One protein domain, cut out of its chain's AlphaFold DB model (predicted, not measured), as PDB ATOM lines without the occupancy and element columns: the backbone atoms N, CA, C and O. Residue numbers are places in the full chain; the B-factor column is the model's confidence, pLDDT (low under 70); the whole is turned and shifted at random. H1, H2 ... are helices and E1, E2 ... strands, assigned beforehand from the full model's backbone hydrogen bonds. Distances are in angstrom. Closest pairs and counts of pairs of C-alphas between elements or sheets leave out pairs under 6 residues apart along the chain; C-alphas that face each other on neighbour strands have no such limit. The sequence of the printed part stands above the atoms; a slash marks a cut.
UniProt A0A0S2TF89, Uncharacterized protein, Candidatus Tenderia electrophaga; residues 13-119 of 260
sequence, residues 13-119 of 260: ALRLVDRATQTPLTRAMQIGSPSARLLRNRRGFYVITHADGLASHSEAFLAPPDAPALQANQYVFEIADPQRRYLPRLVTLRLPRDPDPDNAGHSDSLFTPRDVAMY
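What this domain is: This is residues 13 to 119 of the 260 residues of an uncharacterized protein of Candidatus Tenderia electrophaga (UniProt A0A0S2TF89). The domain is a small, loosely closed barrel of seven strands, made of a strongly twisted, curled sheet of E3, E4, E1 and E7 and a second sheet of E2, E5 and E6, with open seams between E6 and E7 and between E2 and E3. The short helix H1 and the long stretches of residues 60 to 72 and 96 to 113 gather at one end of it. The printed part has 107 residues, with one named helix and seven named strands in the order E1, E2, E3, E4, H1, E5, E6, E7; under half of the residues are in these elements, and the class is mostly strand. The larger sheet, in the order E3, E4, E1, E7, is mixed, and the sheet E2, E5, E6 is antiparallel. The whole is compact, with a radius of gyration of the C-alphas of 14.1 A and spans of 41 by 29 by 23 A.

Where its parts are: E1, residues 13 to 18, begins at C-alpha 13 at (104.633, 181.268, 192.521) and is 16.6 A long. E2 is residues 30 to 32, E3 residues 36 to 40 and E4 residues 46 to 51, the last two 13.4 A and 13.3 A long. H1 is residues 55 to 59. E5, residues 73 to 80, is the longest strand at 23.1 A and begins at C-alpha 73 at (119.841, 182.331, 193.139). E6, residues 89 to 95, is 19.3 A long. E7, residues 114 to 118, is 12.5 A long and ends at C-alpha 118 at (103.332, 168.016, 184.484).

How they stand to each other: E1 pairs with two neighbours in staggered fashion: with E4 over residues 13 to 14 and with E7 over residues 14 to 18. E1 and E4 are antiparallel at 142 degrees, with N 14 and O 46 within hydrogen-bond range at 2.9 A. E1 and E7 are parallel at 33 degrees, with N 15 and O 114 at 2.8 A. E3 and E4 form an antiparallel hairpin, with N 47 and O 39 at 2.8 A. E5 and E6 form another, with N 77 and O 91 at 2.8 A. E2 is antiparallel to E5, with N 32 and O 78 at 2.9 A. Between the sheets, the closest C-alphas of E2 and E3 are those of Ile 31 and Leu 38, 7.7 A apart, and those of E6 and E7 are Val 91 and Val 116, 7.5 A apart. E1 and E5 are apart. H1 only grazes the larger sheet; its closest C-alphas to E4 are those of Ser 58 and His 50, 6.6 A apart. In H1 every O i to N i+4 pair is within hydrogen-bond range.

The domain as a whole: The two C-alphas farthest apart are those of Ala 63 and Arg 85, at 41.8 A. The printed part has no cut. The links from E1 to E2, H1 to E5 and E6 to E7 are long, with 11, 13 and 18 residues. The mean pLDDT of the printed part is 93.6, and no printed residue is under 70.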
ATOM      1  N   ALA A  13     105.638 182.317 192.490       96.31
ATOM      2  CA  ALA A  13     104.633 181.268 192.521       96.31
ATOM      3  C   ALA A  13     104.820 180.280 191.367       96.31
ATOM      4  O   ALA A  13     105.219 180.665 190.269       96.31
ATOM      5  N   LEU A  14     104.489 179.016 191.622       97.38
ATOM      6  CA  LEU A  14     104.394 177.966 190.613       97.38
ATOM      7  C   LEU A  14     102.919 177.664 190.326       97.38
ATOM      8  O   LEU A  14     102.115 177.497 191.254       97.38
ATOM      9  N   ARG A  15     102.568 177.544 189.046       97.19
ATOM     10  CA  ARG A  15     101.278 177.039 188.573       97.19
ATOM     11  C   ARG A  15     101.523 175.732 187.831       97.19
ATOM     12  O   ARG A  15     102.194 175.700 186.810       97.19
ATOM     13  N   LEU A  16     100.994 174.638 188.364       98.00
ATOM     14  CA  LEU A  16     101.132 173.336 187.717       98.00
ATOM     15  C   LEU A  16     100.101 173.228 186.596       98.00
ATOM     16  O   LEU A  16      98.920 173.499 186.831       98.00
ATOM     17  N   VAL A  17     100.534 172.825 185.408       97.38
ATOM     18  CA  VAL A  17      99.675 172.662 184.229       97.38
ATOM     19  C   VAL A  17      99.851 171.270 183.640       97.38
ATOM     20  O   VAL A  17     100.918 170.671 183.738       97.38
ATOM     21  N   ASP A  18      98.801 170.735 183.037       96.06
ATOM     22  CA  ASP A  18      98.882 169.493 182.276       96.06
ATOM     23  C   ASP A  18      99.686 169.718 180.984       96.06
ATOM     24  O   ASP A  18      99.389 170.643 180.228       96.06
ATOM     25  N   ARG A  19     100.709 168.894 180.712       95.75
ATOM     26  CA  ARG A  19     101.569 169.084 179.532       95.75
ATOM     27  C   ARG A  19     100.794 169.023 178.214       95.75
ATOM     28  O   ARG A  19     101.113 169.794 177.310       95.75
ATOM     29  N   ALA A  20      99.804 168.144 178.101       93.12
ATOM     30  CA  ALA A  20      99.073 167.941 176.857       93.12
ATOM     31  C   ALA A  20      98.070 169.072 176.606       93.12
ATOM     32  O   ALA A  20      98.013 169.630 175.518       93.12
ATOM     33  N   THR A  21      97.296 169.445 177.623       92.31
ATOM     34  CA  THR A  21      96.182 170.400 177.474       92.31
ATOM     35  C   THR A  21      96.518 171.830 177.885       92.31
ATOM     36  O   THR A  21      95.695 172.720 177.690       92.31
ATOM     37  N   GLN A  22      97.677 172.056 178.512       93.81
ATOM     38  CA  GLN A  22      98.086 173.334 179.116       93.81
ATOM     39  C   GLN A  22      97.100 173.869 180.171       93.81
ATOM     40  O   GLN A  22      97.174 175.020 180.600       93.81
ATOM     41  N   THR A  23      96.171 173.028 180.630       94.06
ATOM     42  CA  THR A  23      95.151 173.419 181.601       94.06
ATOM     43  C   THR A  23      95.732 173.380 183.017       94.06
ATOM     44  O   THR A  23      96.419 172.414 183.367       94.06
ATOM     45  N   PRO A  24      95.452 174.386 183.872       96.12
ATOM     46  CA  PRO A  24      95.890 174.375 185.262       96.12
ATOM     47  C   PRO A  24      95.365 173.169 186.044       96.12
ATOM     48  O   PRO A  24      94.172 172.862 186.038       96.12
ATOM     49  N   LEU A  25      96.255 172.525 186.795       94.44
ATOM     50  CA  LEU A  25      95.896 171.422 187.674       94.44
ATOM     51  C   LEU A  25      95.249 171.962 188.951       94.44
ATOM     52  O   LEU A  25      95.872 172.635 189.773       94.44
ATOM     53  N   THR A  26      93.977 171.627 189.153       89.38
ATOM     54  CA  THR A  26      93.194 172.081 190.316       89.38
ATOM     55  C   THR A  26      93.427 171.239 191.567       89.38
ATOM     56  O   THR A  26      93.105 171.669 192.679       89.38
ATOM     57  N   ARG A  27      94.010 170.051 191.415       89.94
ATOM     58  CA  ARG A  27      94.306 169.132 192.514       89.94
ATOM     59  C   ARG A  27      95.601 169.486 193.245       89.94
ATOM     60  O   ARG A  27      96.509 170.089 192.679       89.94
ATOM     61  N   ALA A  28      95.676 169.104 194.516       93.31
ATOM     62  CA  ALA A  28      96.886 169.272 195.310       93.31
ATOM     63  C   ALA A  28      97.939 168.217 194.926       93.31
ATOM     64  O   ALA A  28      97.626 167.032 194.816       93.31
ATOM     65  N   MET A  29      99.171 168.683 194.749       96.19
ATOM     66  CA  MET A  29     100.394 167.917 194.539       96.19
ATOM     67  C   MET A  29     101.301 168.129 195.749       96.19
ATOM     68  O   MET A  29     101.171 169.123 196.471       96.19
ATOM     69  N   GLN A  30     102.219 167.197 195.972       97.06
ATOM     70  CA  GLN A  30     103.286 167.372 196.949       97.06
ATOM     71  C   GLN A  30     104.418 168.142 196.282       97.06
ATOM     72  O   GLN A  30     104.884 167.743 195.219       97.06
ATOM     73  N   ILE A  31     104.829 169.254 196.894       97.31
ATOM     74  CA  ILE A  31     105.997 170.016 196.458       97.31
ATOM     75  C   ILE A  31     106.950 170.148 197.635       97.31
ATOM     76  O   ILE A  31     106.567 170.664 198.687       97.31
ATOM     77  N   GLY A  32     108.174 169.677 197.438       95.94
ATOM     78  CA  GLY A  32     109.266 169.784 198.394       95.94
ATOM     79  C   GLY A  32     110.413 170.605 197.822       95.94
ATOM     80  O   GLY A  32     110.626 170.653 196.613       95.94
ATOM     81  N   SER A  33     111.166 171.253 198.702       96.75
ATOM     82  CA  SER A  33     112.458 171.843 198.373       96.75
ATOM     83  C   SER A  33     113.339 171.807 199.620       96.75
ATOM     84  O   SER A  33     112.820 172.025 200.719       96.75
ATOM     85  N   PRO A  34     114.647 171.534 199.489       94.81
ATOM     86  CA  PRO A  34     115.559 171.577 200.627       94.81
ATOM     87  C   PRO A  34     115.788 173.001 201.153       94.81
ATOM     88  O   PRO A  34     116.093 173.157 202.329       94.81
ATOM     89  N   SER A  35     115.626 174.025 200.305       96.00
ATOM     90  CA  SER A  35     116.034 175.410 200.587       96.00
ATOM     91  C   SER A  35     114.921 176.441 200.378       96.00
ATOM     92  O   SER A  35     115.180 177.643 200.310       96.00
ATOM     93  N   ALA A  36     113.667 175.999 200.251       96.50
ATOM     94  CA  ALA A  36     112.519 176.882 200.085       96.50
ATOM     95  C   ALA A  36     111.248 176.316 200.728       96.50
ATOM     96  O   ALA A  36     111.048 175.105 200.812       96.50
ATOM     97  N   ARG A  37     110.355 177.211 201.164       95.56
ATOM     98  CA  ARG A  37     109.030 176.857 201.694       95.56
ATOM     99  C   ARG A  37     107.938 177.424 200.807       95.56
ATOM    100  O   ARG A  37     108.003 178.578 200.375       95.56
ATOM    101  N   LEU A  38     106.915 176.606 200.580       95.50
ATOM    102  CA  LEU A  38     105.785 176.938 199.728       95.50
ATOM    103  C   LEU A  38     104.473 176.766 200.481       95.50
ATOM    104  O   LEU A  38     104.332 175.870 201.313       95.50
ATOM    105  N   LEU A  39     103.492 177.590 200.128       94.88
ATOM    106  CA  LEU A  39     102.106 177.452 200.554       94.88
ATOM    107  C   LEU A  39     101.197 177.423 199.330       94.88
ATOM    108  O   LEU A  39     101.350 178.218 198.403       94.88
ATOM    109  N   ARG A  40     100.212 176.524 199.336       95.00
ATOM    110  CA  ARG A  40      99.201 176.480 198.280       95.00
ATOM    111  C   ARG A  40      98.089 177.481 198.579       95.00
ATOM    112  O   ARG A  40      97.436 177.387 199.615       95.00
ATOM    113  N   ASN A  41      97.842 178.418 197.669       91.56
ATOM    114  CA  ASN A  41      96.769 179.398 197.829       91.56
ATOM    115  C   ASN A  41      95.405 178.858 197.339       91.56
ATOM    116  O   ASN A  41      95.304 177.783 196.743       91.56
ATOM    117  N   ARG A  42      94.333 179.636 197.549       89.75
ATOM    118  CA  ARG A  42      92.956 179.267 197.147       89.75
ATOM    119  C   ARG A  42      92.743 179.195 195.630       89.75
ATOM    120  O   ARG A  42      91.787 178.569 195.193       89.75
ATOM    121  N   ARG A  43      93.621 179.823 194.841       89.94
ATOM    122  CA  ARG A  43      93.625 179.753 193.368       89.94
ATOM    123  C   ARG A  43      94.438 178.564 192.836       89.94
ATOM    124  O   ARG A  43      94.491 178.364 191.630       89.94
ATOM    125  N   GLY A  44      95.050 177.772 193.717       90.88
ATOM    126  CA  GLY A  44      95.809 176.576 193.364       90.88
ATOM    127  C   GLY A  44      97.285 176.808 193.037       90.88
ATOM    128  O   GLY A  44      97.951 175.848 192.660       90.88
ATOM    129  N   PHE A  45      97.810 178.025 193.209       95.31
ATOM    130  CA  PHE A  45      99.238 178.310 193.029       95.31
ATOM    131  C   PHE A  45     100.042 177.885 194.252       95.31
ATOM    132  O   PHE A  45      99.571 178.027 195.384       95.31
ATOM    133  N   TYR A  46     101.271 177.435 194.023       97.12
ATOM    134  CA  TYR A  46     102.250 177.172 195.073       97.12
ATOM    135  C   TYR A  46     103.133 178.397 195.224       97.12
ATOM    136  O   TYR A  46     104.039 178.639 194.432       97.12
ATOM    137  N   VAL A  47     102.798 179.204 196.219       96.19
ATOM    138  CA  VAL A  47     103.430 180.483 196.507       96.19
ATOM    139  C   VAL A  47     104.665 180.238 197.356       96.19
ATOM    140  O   VAL A  47     104.579 179.600 198.402       96.19
ATOM    141  N   ILE A  48     105.802 180.762 196.917       96.31
ATOM    142  CA  ILE A  48     107.075 180.652 197.621       96.31
ATOM    143  C   ILE A  48     107.126 181.781 198.641       96.31
ATOM    144  O   ILE A  48     107.169 182.959 198.285       96.31
ATOM    145  N   THR A  49     107.081 181.421 199.917       94.06
ATOM    146  CA  THR A  49     107.044 182.385 201.023       94.06
ATOM    147  C   THR A  49     108.417 182.577 201.654       94.06
ATOM    148  O   THR A  49     108.684 183.611 202.263       94.06
ATOM    149  N   HIS A  50     109.305 181.599 201.492       94.44
ATOM    150  CA  HIS A  50     110.657 181.636 202.022       94.44
ATOM    151  C   HIS A  50     111.612 180.881 201.103       94.44
ATOM    152  O   HIS A  50     111.234 179.863 200.521       94.44
ATOM    153  N   ALA A  51     112.845 181.369 201.023       95.88
ATOM    154  CA  ALA A  51     113.951 180.715 200.352       95.88
ATOM    155  C   ALA A  51     115.268 181.111 201.041       95.88
ATOM    156  O   ALA A  51     115.433 182.271 201.439       95.88
ATOM    157  N   ASP A  52     116.188 180.161 201.190       95.81
ATOM    158  CA  ASP A  52     117.474 180.381 201.854       95.81
ATOM    159  C   ASP A  52     118.251 181.499 201.152       95.81
ATOM    160  O   ASP A  52     118.331 181.540 199.925       95.81
ATOM    161  N   GLY A  53     118.803 182.442 201.916       93.50
ATOM    162  CA  GLY A  53     119.496 183.615 201.366       93.50
ATOM    163  C   GLY A  53     118.585 184.754 200.882       93.50
ATOM    164  O   GLY A  53     119.098 185.792 200.482       93.50
ATOM    165  N   LEU A  54     117.253 184.608 200.960       93.75
ATOM    166  CA  LEU A  54     116.270 185.637 200.571       93.75
ATOM    167  C   LEU A  54     115.357 186.073 201.729       93.75
ATOM    168  O   LEU A  54     114.272 186.610 201.508       93.75
ATOM    169  N   ALA A  55     115.785 185.870 202.978       89.81
ATOM    170  CA  ALA A  55     115.011 186.276 204.153       89.81
ATOM    171  C   ALA A  55     114.661 187.776 204.118       89.81
ATOM    172  O   ALA A  55     113.488 188.128 204.240       89.81
ATOM    173  N   SER A  56     115.643 188.631 203.810       88.31
ATOM    174  CA  SER A  56     115.473 190.086 203.693       88.31
ATOM    175  C   SER A  56     114.433 190.491 202.641       88.31
ATOM    176  O   SER A  56     113.646 191.402 202.874       88.31
ATOM    177  N   HIS A  57     114.357 189.770 201.520       86.88
ATOM    178  CA  HIS A  57     113.352 189.997 200.477       86.88
ATOM    179  C   HIS A  57     111.933 189.653 200.936       86.88
ATOM    180  O   HIS A  57     110.974 190.306 200.536       86.88
ATOM    181  N   SER A  58     111.787 188.624 201.775       82.94
ATOM    182  CA  SER A  58     110.482 188.231 202.325       82.94
ATOM    183  C   SER A  58     109.995 189.159 203.449       82.94
ATOM    184  O   SER A  58     108.802 189.184 203.770       82.94
ATOM    185  N   GLU A  59     110.922 189.885 204.078       84.44
ATOM    186  CA  GLU A  59     110.688 190.788 205.211       84.44
ATOM    187  C   GLU A  59     110.482 192.242 204.768       84.44
ATOM    188  O   GLU A  59     109.691 192.957 205.380       84.44
ATOM    189  N   ALA A  60     111.126 192.670 203.681       83.12
ATOM    190  CA  ALA A  60     110.991 194.014 203.134       83.12
ATOM    191  C   ALA A  60     109.819 194.102 202.136       83.12
ATOM    192  O   ALA A  60     109.943 193.756 200.960       83.12
ATOM    193  N   PHE A  61     108.660 194.570 202.611       74.81
ATOM    194  CA  PHE A  61     107.454 194.653 201.783       74.81
ATOM    195  C   PHE A  61     107.512 195.793 200.753       74.81
ATOM    196  O   PHE A  61     107.390 195.527 199.561       74.81
ATOM    197  N   LEU A  62     107.722 197.041 201.188       78.00
ATOM    198  CA  LEU A  62     107.629 198.227 200.319       78.00
ATOM    199  C   LEU A  62     108.830 198.401 199.381       78.00
ATOM    200  O   LEU A  62     108.650 198.721 198.212       78.00
ATOM    201  N   ALA A  63     110.039 198.182 199.895       81.75
ATOM    202  CA  ALA A  63     111.289 198.372 199.168       81.75
ATOM    203  C   ALA A  63     112.155 197.114 199.341       81.75
ATOM    204  O   ALA A  63     112.894 197.025 200.326       81.75
ATOM    205  N   PRO A  64     112.010 196.102 198.464       80.69
ATOM    206  CA  PRO A  64     112.871 194.928 198.508       80.69
ATOM    207  C   PRO A  64     114.337 195.349 198.298       80.69
ATOM    208  O   PRO A  64     114.591 196.313 197.578       80.69
ATOM    209  N   PRO A  65     115.301 194.674 198.943       87.81
ATOM    210  CA  PRO A  65     116.708 195.035 198.826       87.81
ATOM    211  C   PRO A  65     117.252 194.709 197.429       87.81
ATOM    212  O   PRO A  65     116.853 193.720 196.826       87.81
ATOM    213  N   ASP A  66     118.235 195.478 196.960       86.06
ATOM    214  CA  ASP A  66     118.866 195.271 195.641       86.06
ATOM    215  C   ASP A  66     119.756 194.013 195.570       86.06
ATOM    216  O   ASP A  66     120.184 193.595 194.492       86.06
ATOM    217  N   ALA A  67     120.081 193.419 196.725       88.44
ATOM    218  CA  ALA A  67     120.974 192.274 196.851       88.44
ATOM    219  C   ALA A  67     120.307 191.092 197.585       88.44
ATOM    220  O   ALA A  67     119.764 191.284 198.681       88.44
ATOM    221  N   PRO A  68     120.414 189.853 197.063       91.62
ATOM    222  CA  PRO A  68     121.018 189.507 195.770       91.62
ATOM    223  C   PRO A  68     120.214 190.045 194.576       91.62
ATOM    224  O   PRO A  68     119.013 190.272 194.689       91.62
ATOM    225  N   ALA A  69     120.890 190.223 193.437       93.38
ATOM    226  CA  ALA A  69     120.257 190.677 192.201       93.38
ATOM    227  C   ALA A  69     119.126 189.731 191.764       93.38
ATOM    228  O   ALA A  69     119.133 188.541 192.097       93.38
ATOM    229  N   LEU A  70     118.180 190.245 190.975       92.62
ATOM    230  CA  LEU A  70     117.089 189.446 190.417       92.62
ATOM    231  C   LEU A  70     117.622 188.184 189.728       92.62
ATOM    232  O   LEU A  70     118.626 188.213 189.020       92.62
ATOM    233  N   GLN A  71     116.934 187.065 189.958       94.25
ATOM    234  CA  GLN A  71     117.268 185.748 189.413       94.25
ATOM    235  C   GLN A  71     118.679 185.212 189.745       94.25
ATOM    236  O   GLN A  71     119.106 184.230 189.134       94.25
ATOM    237  N   ALA A  72     119.406 185.804 190.699       94.94
ATOM    238  CA  ALA A  72     120.777 185.394 191.015       94.94
ATOM    239  C   ALA A  72     120.871 184.001 191.658       94.94
ATOM    240  O   ALA A  72     121.866 183.302 191.470       94.94
ATOM    241  N   ASN A  73     119.840 183.585 192.397       95.75
ATOM    242  CA  ASN A  73     119.841 182.331 193.139       95.75
ATOM    243  C   ASN A  73     118.940 181.296 192.463       95.75
ATOM    244  O   ASN A  73     117.829 181.601 192.032       95.75
ATOM    245  N   GLN A  74     119.398 180.047 192.428       96.25
ATOM    246  CA  GLN A  74     118.685 178.929 191.823       96.25
ATOM    247  C   GLN A  74     118.136 177.990 192.902       96.25
ATOM    248  O   GLN A  74     118.882 177.509 193.751       96.25
ATOM    249  N   TYR A  75     116.837 177.696 192.836       96.88
ATOM    250  CA  TYR A  75     116.145 176.812 193.772       96.88
ATOM    251  C   TYR A  75     115.515 175.649 193.021       96.88
ATOM    252  O   TYR A  75     114.848 175.843 192.004       96.88
ATOM    253  N   VAL A  76     115.717 174.443 193.543       97.00
ATOM    254  CA  VAL A  76     115.161 173.211 192.981       97.00
ATOM    255  C   VAL A  76     113.960 172.783 193.814       97.00
ATOM    256  O   VAL A  76     114.007 172.780 195.048       97.00
ATOM    257  N   PHE A  77     112.888 172.419 193.123       97.88
ATOM    258  CA  PHE A  77     111.661 171.903 193.705       97.88
ATOM    259  C   PHE A  77     111.383 170.525 193.126       97.88
ATOM    260  O   PHE A  77     111.430 170.333 191.913       97.88
ATOM    261  N   GLU A  78     111.062 169.583 193.997       98.00
ATOM    262  CA  GLU A  78     110.560 168.272 193.614       98.00
ATOM    263  C   GLU A  78     109.039 168.285 193.700       98.00
ATOM    264  O   GLU A  78     108.468 168.698 194.711       98.00
ATOM    265  N   ILE A  79     108.382 167.845 192.630       98.06
ATOM    266  CA  ILE A  79     106.929 167.783 192.529       98.06
ATOM    267  C   ILE A  79     106.529 166.329 192.336       98.06
ATOM    268  O   ILE A  79     106.973 165.684 191.388       98.06
ATOM    269  N   ALA A  80     105.636 165.841 193.190       97.56
ATOM    270  CA  ALA A  80     105.075 164.502 193.107       97.56
ATOM    271  C   ALA A  80     103.544 164.542 193.170       97.56
ATOM    272  O   ALA A  80     102.947 165.291 193.948       97.56
ATOM    273  N   ASP A  81     102.895 163.702 192.363       96.25
ATOM    274  CA  ASP A  81     101.458 163.458 192.454       96.25
ATOM    275  C   ASP A  81     101.183 162.274 193.397       96.25
ATOM    276  O   ASP A  81     101.505 161.136 193.045       96.25
ATOM    277  N   PRO A  82     100.508 162.482 194.545       95.12
ATOM    278  CA  PRO A  82     100.160 161.394 195.461       95.12
ATOM    279  C   PRO A  82      99.310 160.282 194.831       95.12
ATOM    280  O   PRO A  82      99.345 159.147 195.293       95.12
ATOM    281  N   GLN A  83      98.539 160.592 193.781       93.31
ATOM    282  CA  GLN A  83      97.731 159.605 193.050       93.31
ATOM    283  C   GLN A  83      98.443 159.035 191.819       93.31
ATOM    284  O   GLN A  83      97.843 158.238 191.102       93.31
ATOM    285  N   ARG A  84      99.691 159.446 191.553       93.56
ATOM    286  CA  ARG A  84     100.530 158.938 190.455       93.56
ATOM    287  C   ARG A  84      99.875 159.014 189.065       93.56
ATOM    288  O   ARG A  84     100.137 158.172 188.214       93.56
ATOM    289  N   ARG A  85      99.015 160.013 188.820       94.69
ATOM    290  CA  ARG A  85      98.471 160.301 187.475       94.69
ATOM    291  C   ARG A  85      99.458 161.092 186.626       94.69
ATOM    292  O   ARG A  85      99.406 161.008 185.405       94.69
ATOM    293  N   TYR A  86     100.341 161.842 187.276       97.12
ATOM    294  CA  TYR A  86     101.456 162.554 186.664       97.12
ATOM    295  C   TYR A  86     102.778 162.009 187.198       97.12
ATOM    296  O   TYR A  86     102.853 161.560 188.346       97.12
ATOM    297  N   LEU A  87     103.811 162.060 186.364       97.56
ATOM    298  CA  LEU A  87     105.165 161.678 186.735       97.56
ATOM    299  C   LEU A  87     105.753 162.688 187.726       97.56
ATOM    300  O   LEU A  87     105.496 163.893 187.595       97.56
ATOM    301  N   PRO A  88     106.543 162.222 188.710       97.44
ATOM    302  CA  PRO A  88     107.314 163.127 189.536       97.44
ATOM    303  C   PRO A  88     108.357 163.843 188.672       97.44
ATOM    304  O   PRO A  88     108.947 163.245 187.770       97.44
ATOM    305  N   ARG A  89     108.585 165.125 188.947       97.19
ATOM    306  CA  ARG A  89     109.583 165.932 188.236       97.19
ATOM    307  C   ARG A  89     110.310 166.878 189.176       97.19
ATOM    308  O   ARG A  89     109.756 167.312 190.186       97.19
ATOM    309  N   LEU A  90     111.518 167.247 188.786       97.31
ATOM    310  CA  LEU A  90     112.205 168.421 189.291       97.31
ATOM    311  C   LEU A  90     111.786 169.650 188.483       97.31
ATOM    312  O   LEU A  90     111.387 169.562 187.316       97.31
ATOM    313  N   VAL A  91     111.858 170.807 189.121       96.81
ATOM    314  CA  VAL A  91     111.784 172.103 188.460       96.81
ATOM    315  C   VAL A  91     112.724 173.074 189.153       96.81
ATOM    316  O   VAL A  91     112.819 173.121 190.380       96.81
ATOM    317  N   THR A  92     113.399 173.874 188.347       95.88
ATOM    318  CA  THR A  92     114.420 174.810 188.805       95.88
ATOM    319  C   THR A  92     113.948 176.243 188.634       95.88
ATOM    320  O   THR A  92     113.898 176.698 187.498       95.88
ATOM    321  N   LEU A  93     113.668 176.998 189.700       96.12
ATOM    322  CA  LEU A  93     113.272 178.414 189.623       96.12
ATOM    323  C   LEU A  93     114.386 179.345 190.103       96.12
ATOM    324  O   LEU A  93     114.987 179.120 191.153       96.12
ATOM    325  N   ARG A  94     114.610 180.429 189.356       96.44
ATOM    326  CA  ARG A  94     115.496 181.515 189.772       96.44
ATOM    327  C   ARG A  94     114.735 182.575 190.561       96.44
ATOM    328  O   ARG A  94     113.663 183.007 190.137       96.44
ATOM    329  N   LEU A  95     115.297 182.973 191.696       95.62
ATOM    330  CA  LEU A  95     114.778 183.995 192.606       95.62
ATOM    331  C   LEU A  95     115.919 184.969 192.970       95.62
ATOM    332  O   LEU A  95     117.088 184.591 192.854       95.62
ATOM    333  N   PRO A  96     115.623 186.190 193.442       94.75
ATOM    334  CA  PRO A  96     114.301 186.806 193.580       94.75
ATOM    335  C   PRO A  96     113.676 187.156 192.219       94.75
ATOM    336  O   PRO A  96     114.382 187.335 191.228       94.75
ATOM    337  N   ARG A  97     112.341 187.181 192.165       94.88
ATOM    338  CA  ARG A  97     111.552 187.570 190.981       94.88
ATOM    339  C   ARG A  97     111.357 189.077 190.959       94.88
ATOM    340  O   ARG A  97     111.357 189.687 192.028       94.88
ATOM    341  N   ASP A  98     111.155 189.644 189.775       93.19
ATOM    342  CA  ASP A  98     111.030 191.092 189.619       93.19
ATOM    343  C   ASP A  98     109.792 191.630 190.368       93.19
ATOM    344  O   ASP A  98     108.662 191.240 190.043       93.19
ATOM    345  N   PRO A  99     109.984 192.475 191.399       91.81
ATOM    346  CA  PRO A  99     108.906 193.043 192.192       91.81
ATOM    347  C   PRO A  99     108.122 194.171 191.503       91.81
ATOM    348  O   PRO A  99     107.114 194.584 192.086       91.81
ATOM    349  N   ASP A 100     108.581 194.688 190.358       91.56
ATOM    350  CA  ASP A 100     108.022 195.857 189.673       91.56
ATOM    351  C   ASP A 100     106.698 195.526 188.942       91.56
ATOM    352  O   ASP A 100     106.673 194.661 188.056       91.56
ATOM    353  N   PRO A 101     105.569 196.175 189.302       91.12
ATOM    354  CA  PRO A 101     104.289 195.991 188.620       91.12
ATOM    355  C   PRO A 101     104.305 196.383 187.141       91.12
ATOM    356  O   PRO A 101     103.554 195.790 186.364       91.12
ATOM    357  N   ASP A 102     105.153 197.330 186.736       93.88
ATOM    358  CA  ASP A 102     105.245 197.752 185.333       93.88
ATOM    359  C   ASP A 102     105.829 196.631 184.454       93.88
ATOM    360  O   ASP A 102     105.509 196.520 183.269       93.88
ATOM    361  N   ASN A 103     106.571 195.703 185.067       92.94
ATOM    362  CA  ASN A 103     107.120 194.507 184.434       92.94
ATOM    363  C   ASN A 103     106.220 193.268 184.597       92.94
ATOM    364  O   ASN A 103     106.662 192.147 184.344       92.94
ATOM    365  N   ALA A 104     104.946 193.415 184.996       91.75
ATOM    366  CA  ALA A 104     104.043 192.287 185.274       91.75
ATOM    367  C   ALA A 104     103.903 191.279 184.116       91.75
ATOM    368  O   ALA A 104     103.701 190.087 184.357       91.75
ATOM    369  N   GLY A 105     104.025 191.738 182.867       90.69
ATOM    370  CA  GLY A 105     103.947 190.891 181.673       90.69
ATOM    371  C   GLY A 105     105.195 190.046 181.398       90.69
ATOM    372  O   GLY A 105     105.159 189.182 180.523       90.69
ATOM    373  N   HIS A 106     106.300 190.273 182.114       92.94
ATOM    374  CA  HIS A 106     107.550 189.557 181.882       92.94
ATOM    375  C   HIS A 106     107.563 188.180 182.552       92.94
ATOM    376  O   HIS A 106     106.990 187.952 183.620       92.94
ATOM    377  N   SER A 107     108.271 187.241 181.921       90.12
ATOM    378  CA  SER A 107     108.366 185.848 182.380       90.12
ATOM    379  C   SER A 107     109.094 185.669 183.716       90.12
ATOM    380  O   SER A 107     108.968 184.614 184.342       90.12
ATOM    381  N   ASP A 108     109.844 186.674 184.164       91.94
ATOM    382  CA  ASP A 108     110.577 186.738 185.426       91.94
ATOM    383  C   ASP A 108     109.902 187.606 186.498       91.94
ATOM    384  O   ASP A 108     110.379 187.673 187.635       91.94
ATOM    385  N   SER A 109     108.738 188.170 186.176       94.75
ATOM    386  CA  SER A 109     107.931 188.955 187.102       94.75
ATOM    387  C   SER A 109     107.453 188.144 188.303       94.75
ATOM    388  O   SER A 109     107.157 186.945 188.212       94.75
ATOM    389  N   LEU A 110     107.327 188.818 189.445       93.50
ATOM    390  CA  LEU A 110     106.659 188.310 190.637       93.50
ATOM    391  C   LEU A 110     105.150 188.106 190.418       93.50
ATOM    392  O   LEU A 110     104.550 187.236 191.051       93.50
ATOM    393  N   PHE A 111     104.540 188.889 189.523       93.06
ATOM    394  CA  PHE A 111     103.094 188.884 189.273       93.06
ATOM    395  C   PHE A 111     102.648 187.803 188.287       93.06
ATOM    396  O   PHE A 111     101.461 187.476 188.228       93.06
ATOM    397  N   THR A 112     103.600 187.200 187.573       94.38
ATOM    398  CA  THR A 112     103.352 186.090 186.656       94.38
ATOM    399  C   THR A 112     103.867 184.789 187.274       94.38
ATOM    400  O   THR A 112     105.079 184.640 187.468       94.38
ATOM    401  N   PRO A 113     102.981 183.830 187.622       95.12
ATOM    402  CA  PRO A 113     103.422 182.538 188.123       95.12
ATOM    403  C   PRO A 113     104.171 181.790 187.021       95.12
ATOM    404  O   PRO A 113     103.816 181.871 185.846       95.12
ATOM    405  N   ARG A 114     105.174 181.003 187.405       95.94
ATOM    406  CA  ARG A 114     105.811 180.088 186.464       95.94
ATOM    407  C   ARG A 114     104.909 178.890 186.223       95.94
ATOM    408  O   ARG A 114     104.600 178.154 187.165       95.94
ATOM    409  N   ASP A 115     104.581 178.659 184.962       96.88
ATOM    410  CA  ASP A 115     103.936 177.427 184.542       96.88
ATOM    411  C   ASP A 115     104.922 176.264 184.574       96.88
ATOM    412  O   ASP A 115     106.038 176.347 184.061       96.88
ATOM    413  N   VAL A 116     104.507 175.177 185.217       97.62
ATOM    414  CA  VAL A 116     105.279 173.942 185.327       97.62
ATOM    415  C   VAL A 116     104.465 172.827 184.698       97.62
ATOM    416  O   VAL A 116     103.457 172.388 185.259       97.62
ATOM    417  N   ALA A 117     104.899 172.391 183.518       97.44
ATOM    418  CA  ALA A 117     104.246 171.315 182.797       97.44
ATOM    419  C   ALA A 117     104.469 169.979 183.515       97.44
ATOM    420  O   ALA A 117     105.604 169.535 183.718       97.44
ATOM    421  N   MET A 118     103.367 169.345 183.896       97.88
ATOM    422  CA  MET A 118     103.332 168.016 184.484       97.88
ATOM    423  C   MET A 118     103.056 166.998 183.386       97.88
ATOM    424  O   MET A 118     102.079 167.116 182.642       97.88
ATOM    425  N   TYR A 119     103.913 165.986 183.307       97.69
ATOM    426  CA  TYR A 119     103.832 164.939 182.298       97.69
ATOM    427  C   TYR A 119     102.938 163.809 182.813       97.69
ATOM    428  O   TYR A 119     103.185 163.306 183.913       97.69
TER     429      TYR A 119